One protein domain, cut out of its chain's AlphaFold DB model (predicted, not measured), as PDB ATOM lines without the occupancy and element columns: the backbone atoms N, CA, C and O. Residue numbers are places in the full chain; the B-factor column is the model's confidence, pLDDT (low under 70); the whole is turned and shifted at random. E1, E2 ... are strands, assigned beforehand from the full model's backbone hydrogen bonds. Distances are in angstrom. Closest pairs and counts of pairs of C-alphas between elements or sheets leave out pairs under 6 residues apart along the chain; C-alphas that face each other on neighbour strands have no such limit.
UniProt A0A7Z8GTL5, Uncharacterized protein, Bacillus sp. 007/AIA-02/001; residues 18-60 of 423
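This is residues 18 to 60 of the 423 residues of an uncharacterized protein of Bacillus sp. 007/AIA-02/001 (UniProt A0A7Z8GTL5). There is little regular structure here: one small hairpin of two strands, E1 and E2, along one side, and a long wandering loop, residues 18 to 45, that makes most of the rest and folds back at Glu 36 before it leads into E1. The printed part has 43 residues with no named helix and two named strands, E1 then E2, in an antiparallel sheet. The class is all strand, with 10 residues in named elements; the whole is compact, with a radius of gyration of the C-alphas of 10.2 A and spans of 32 by 22 by 13 A.

E1, residues 46 to 50, is 13.0 A long and begins at C-alpha 46, (-46.220, 24.593, 4.018). E2, residues 56 to 60, is 13.1 A long and ends at C-alpha 60, (-49.899, 23.186, 6.968).

E1 and E2 form a hairpin with a tight link, antiparallel at 157 degrees. C-alphas 48 and 58 face each other at 4.7 A. N 47 and O 59, 2.9 A apart, are within hydrogen-bond range.

The C-alphas farthest apart, of Asp 18 and Gly 53, are 32.1 A apart. The printed part has no cut. pLDDT is under 70 at residue 27, residues 29 to 39 and residues 53 to 55.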
ATOM      1  N   ASP A  18     -33.367  29.069   7.490       82.62
ATOM      2  CA  ASP A  18     -33.344  27.597   7.508       82.62
ATOM      3  C   ASP A  18     -34.737  26.935   7.587       82.62
ATOM      4  O   ASP A  18     -34.876  25.707   7.527       82.62
ATOM      5  N   GLU A  19     -35.778  27.752   7.713       81.00
ATOM      6  CA  GLU A  19     -37.187  27.381   7.622       81.00
ATOM      7  C   GLU A  19     -37.804  27.818   6.287       81.00
ATOM      8  O   GLU A  19     -38.989  27.573   6.074       81.00
ATOM      9  N   PHE A  20     -37.038  28.453   5.390       83.88
ATOM     10  CA  PHE A  20     -37.550  28.947   4.113       83.88
ATOM     11  C   PHE A  20     -37.900  27.769   3.198       83.88
ATOM     12  O   PHE A  20     -37.109  26.854   2.973       83.88
ATOM     13  N   GLY A  21     -39.128  27.795   2.692       81.12
ATOM     14  CA  GLY A  21     -39.670  26.893   1.693       81.12
ATOM     15  C   GLY A  21     -39.820  27.594   0.350       81.12
ATOM     16  O   GLY A  21     -38.898  28.233  -0.150       81.12
ATOM     17  N   ILE A  22     -41.005  27.467  -0.246       79.62
ATOM     18  CA  ILE A  22     -41.331  28.126  -1.514       79.62
ATOM     19  C   ILE A  22     -41.311  29.649  -1.308       79.62
ATOM     20  O   ILE A  22     -41.969  30.169  -0.404       79.62
ATOM     21  N   LYS A  23     -40.568  30.369  -2.155       80.56
ATOM     22  CA  LYS A  23     -40.565  31.834  -2.146       80.56
ATOM     23  C   LYS A  23     -41.942  32.356  -2.545       80.56
ATOM     24  O   LYS A  23     -42.565  31.831  -3.469       80.56
ATOM     25  N   ASN A  24     -42.415  33.378  -1.842       75.00
ATOM     26  CA  ASN A  24     -43.666  34.019  -2.202       75.00
ATOM     27  C   ASN A  24     -43.534  34.771  -3.532       75.00
ATOM     28  O   ASN A  24     -42.618  35.564  -3.722       75.00
ATOM     29  N   GLU A  25     -44.495  34.541  -4.412       73.00
ATOM     30  CA  GLU A  25     -44.651  35.110  -5.744       73.00
ATOM     31  C   GLU A  25     -46.130  35.497  -5.921       73.00
ATOM     32  O   GLU A  25     -46.995  34.889  -5.284       73.00
ATOM     33  N   PRO A  26     -46.486  36.459  -6.793       71.44
ATOM     34  CA  PRO A  26     -47.877  36.896  -6.975       71.44
ATOM     35  C   PRO A  26     -48.890  35.763  -7.213       71.44
ATOM     36  O   PRO A  26     -50.057  35.891  -6.859       71.44
ATOM     37  N   ASN A  27     -48.447  34.645  -7.792       69.75
ATOM     38  CA  ASN A  27     -49.271  33.474  -8.094       69.75
ATOM     39  C   ASN A  27     -49.418  32.472  -6.932       69.75
ATOM     40  O   ASN A  27     -50.140  31.491  -7.089       69.75
ATOM     41  N   ASN A  28     -48.732  32.674  -5.803       70.00
ATOM     42  CA  ASN A  28     -48.805  31.814  -4.618       70.00
ATOM     43  C   ASN A  28     -49.146  32.568  -3.324       70.00
ATOM     44  O   ASN A  28     -48.987  32.045  -2.217       70.00
ATOM     45  N   ILE A  29     -49.667  33.781  -3.492       68.69
ATOM     46  CA  ILE A  29     -50.205  34.620  -2.433       68.69
ATOM     47  C   ILE A  29     -51.713  34.674  -2.616       68.69
ATOM     48  O   ILE A  29     -52.202  34.853  -3.730       68.69
ATOM     49  N   ASP A  30     -52.452  34.534  -1.519       59.34
ATOM     50  CA  ASP A  30     -53.889  34.775  -1.531       59.34
ATOM     51  C   ASP A  30     -54.160  36.269  -1.826       59.34
ATOM     52  O   ASP A  30     -53.795  37.125  -1.010       59.34
ATOM     53  N   PRO A  31     -54.801  36.610  -2.960       56.91
ATOM     54  CA  PRO A  31     -55.079  37.996  -3.326       56.91
ATOM     55  C   PRO A  31     -56.081  38.683  -2.385       56.91
ATOM     56  O   PRO A  31     -56.161  39.909  -2.399       56.91
ATOM     57  N   ALA A  32     -56.824  37.938  -1.553       54.88
ATOM     58  CA  ALA A  32     -57.675  38.496  -0.496       54.88
ATOM     59  C   ALA A  32     -56.877  38.939   0.746       54.88
ATOM     60  O   ALA A  32     -57.415  39.619   1.621       54.88
ATOM     61  N   TRP A  33     -55.595  38.574   0.817       55.59
ATOM     62  CA  TRP A  33     -54.670  38.948   1.882       55.59
ATOM     63  C   TRP A  33     -53.381  39.517   1.284       55.59
ATOM     64  O   TRP A  33     -52.300  38.977   1.546       55.59
ATOM     65  N   PRO A  34     -53.469  40.583   0.460       51.56
ATOM     66  CA  PRO A  34     -52.300  41.174  -0.165       51.56
ATOM     67  C   PRO A  34     -51.386  41.660   0.955       51.56
ATOM     68  O   PRO A  34     -51.716  42.563   1.724       51.56
ATOM     69  N   ARG A  35     -50.258  40.974   1.106       55.28
ATOM     70  CA  ARG A  35     -49.286  41.280   2.145       55.28
ATOM     71  C   ARG A  35     -48.649  42.614   1.782       55.28
ATOM     72  O   ARG A  35     -48.076  42.751   0.704       55.28
ATOM     73  N   GLU A  36     -48.790  43.606   2.652       49.50
ATOM     74  CA  GLU A  36     -48.131  44.899   2.495       49.50
ATOM     75  C   GLU A  36     -46.601  44.691   2.531       49.50
ATOM     76  O   GLU A  36     -46.034  44.543   3.607       49.50
ATOM     77  N   PHE A  37     -45.944  44.703   1.361       50.72
ATOM     78  CA  PHE A  37     -44.480  44.805   1.173       50.72
ATOM     79  C   PHE A  37     -43.602  43.610   1.641       50.72
ATOM     80  O   PHE A  37     -44.044  42.755   2.404       50.72
ATOM     81  N   PRO A  38     -42.410  43.442   1.024       51.78
ATOM     82  CA  PRO A  38     -42.074  42.292   0.188       51.78
ATOM     83  C   PRO A  38     -42.021  40.976   0.982       51.78
ATOM     84  O   PRO A  38     -41.020  40.599   1.568       51.78
ATOM     85  N   LEU A  39     -43.156  40.285   0.986       60.81
ATOM     86  CA  LEU A  39     -43.301  38.836   0.882       60.81
ATOM     87  C   LEU A  39     -42.227  37.968   1.563       60.81
ATOM     88  O   LEU A  39     -41.336  37.437   0.905       60.81
ATOM     89  N   LEU A  40     -42.436  37.724   2.861       70.69
ATOM     90  CA  LEU A  40     -41.755  36.675   3.629       70.69
ATOM     91  C   LEU A  40     -41.745  35.342   2.872       70.69
ATOM     92  O   LEU A  40     -42.759  34.979   2.281       70.69
ATOM     93  N   SER A  41     -40.665  34.574   2.914       79.75
ATOM     94  CA  SER A  41     -40.668  33.215   2.365       79.75
ATOM     95  C   SER A  41     -41.730  32.350   3.060       79.75
ATOM     96  O   SER A  41     -41.980  32.504   4.259       79.75
ATOM     97  N   LYS A  42     -42.375  31.416   2.340       78.56
ATOM     98  CA  LYS A  42     -43.251  30.436   3.004       78.56
ATOM     99  C   LYS A  42     -42.411  29.559   3.910       78.56
ATOM    100  O   LYS A  42     -41.276  29.225   3.580       78.56
ATOM    101  N   ASN A  43     -42.991  29.102   5.006       78.94
ATOM    102  CA  ASN A  43     -42.373  28.076   5.821       78.94
ATOM    103  C   ASN A  43     -42.238  26.778   5.002       78.94
ATOM    104  O   ASN A  43     -43.200  26.361   4.357       78.94
ATOM    105  N   LYS A  44     -41.083  26.106   5.045       81.69
ATOM    106  CA  LYS A  44     -40.808  24.817   4.371       81.69
ATOM    107  C   LYS A  44     -41.799  23.708   4.725       81.69
ATOM    108  O   LYS A  44     -41.954  22.732   4.001       81.69
ATOM    109  N   PHE A  45     -42.502  23.891   5.829       79.38
ATOM    110  CA  PHE A  45     -43.566  23.038   6.314       79.38
ATOM    111  C   PHE A  45     -44.955  23.305   5.715       79.38
ATOM    112  O   PHE A  45     -45.960  22.764   6.197       79.38
ATOM    113  N   THR A  46     -45.008  24.150   4.696       77.94
ATOM    114  CA  THR A  46     -46.220  24.593   4.018       77.94
ATOM    115  C   THR A  46     -46.295  23.961   2.652       77.94
ATOM    116  O   THR A  46     -45.394  24.116   1.830       77.94
ATOM    117  N   THR A  47     -47.404  23.288   2.383       76.19
ATOM    118  CA  THR A  47     -47.734  22.830   1.039       76.19
ATOM    119  C   THR A  47     -48.611  23.880   0.376       76.19
ATOM    120  O   THR A  47     -49.663  24.230   0.907       76.19
ATOM    121  N   VAL A  48     -48.210  24.351  -0.802       76.81
ATOM    122  CA  VAL A  48     -49.016  25.262  -1.618       76.81
ATOM    123  C   VAL A  48     -49.626  24.482  -2.778       76.81
ATOM    124  O   VAL A  48     -48.919  23.788  -3.507       76.81
ATOM    125  N   THR A  49     -50.942  24.574  -2.951       77.44
ATOM    126  CA  THR A  49     -51.680  23.896  -4.023       77.44
ATOM    127  C   THR A  49     -52.399  24.924  -4.898       77.44
ATOM    128  O   THR A  49     -53.288  25.611  -4.392       77.44
ATOM    129  N   PRO A  50     -52.068  25.034  -6.197       73.88
ATOM    130  CA  PRO A  50     -52.827  25.858  -7.134       73.88
ATOM    131  C   PRO A  50     -54.279  25.382  -7.256       73.88
ATOM    132  O   PRO A  50     -54.547  24.182  -7.313       73.88
ATOM    133  N   LEU A  51     -55.219  26.322  -7.304       75.81
ATOM    134  CA  LEU A  51     -56.640  26.067  -7.528       75.81
ATOM    135  C   LEU A  51     -56.993  26.339  -8.994       75.81
ATOM    136  O   LEU A  51     -56.467  27.266  -9.607       75.81
ATOM    137  N   SER A  52     -57.942  25.577  -9.542       72.12
ATOM    138  CA  SER A  52     -58.375  25.658 -10.949       72.12
ATOM    139  C   SER A  52     -58.944  27.023 -11.377       72.12
ATOM    140  O   SER A  52     -59.100  27.257 -12.570       72.12
ATOM    141  N   GLY A  53     -59.221  27.931 -10.433       69.31
ATOM    142  CA  GLY A  53     -59.709  29.296 -10.671       69.31
ATOM    143  C   GLY A  53     -58.675  30.415 -10.483       69.31
ATOM    144  O   GLY A  53     -59.074  31.567 -10.364       69.31
ATOM    145  N   GLY A  54     -57.373  30.106 -10.410       61.53
ATOM    146  CA  GLY A  54     -56.312  31.127 -10.329       61.53
ATOM    147  C   GLY A  54     -55.949  31.609  -8.917       61.53
ATOM    148  O   GLY A  54     -55.311  32.647  -8.780       61.53
ATOM    149  N   GLY A  55     -56.328  30.863  -7.874       69.94
ATOM    150  CA  GLY A  55     -55.885  31.084  -6.490       69.94
ATOM    151  C   GLY A  55     -54.959  29.975  -5.988       69.94
ATOM    152  O   GLY A  55     -54.709  28.997  -6.693       69.94
ATOM    153  N   VAL A  56     -54.502  30.079  -4.741       71.94
ATOM    154  CA  VAL A  56     -53.757  29.009  -4.062       71.94
ATOM    155  C   VAL A  56     -54.403  28.609  -2.749       71.94
ATOM    156  O   VAL A  56     -55.032  29.413  -2.068       71.94
ATOM    157  N   ARG A  57     -54.227  27.340  -2.385       76.25
ATOM    158  CA  ARG A  57     -54.509  26.822  -1.050       76.25
ATOM    159  C   ARG A  57     -53.196  26.531  -0.347       76.25
ATOM    160  O   ARG A  57     -52.420  25.697  -0.809       76.25
ATOM    161  N   GLU A  58     -52.986  27.181   0.785       72.69
ATOM    162  CA  GLU A  58     -51.886  26.880   1.693       72.69
ATOM    163  C   GLU A  58     -52.366  25.867   2.733       72.69
ATOM    164  O   GLU A  58     -53.351  26.098   3.433       72.69
ATOM    165  N   ASN A  59     -51.683  24.728   2.819       71.94
ATOM    166  CA  ASN A  59     -51.943  23.710   3.826       71.94
ATOM    167  C   ASN A  59     -50.707  23.549   4.705       71.94
ATOM    168  O   ASN A  59     -49.589  23.362   4.222       71.94
ATOM    169  N   GLU A  60     -50.921  23.572   6.010       70.88
ATOM    170  CA  GLU A  60     -49.899  23.186   6.968       70.88
ATOM    171  C   GLU A  60     -49.673  21.669   6.944       70.88
ATOM    172  O   GLU A  60     -50.598  20.886   6.746       70.88
TER     173      GLU A  60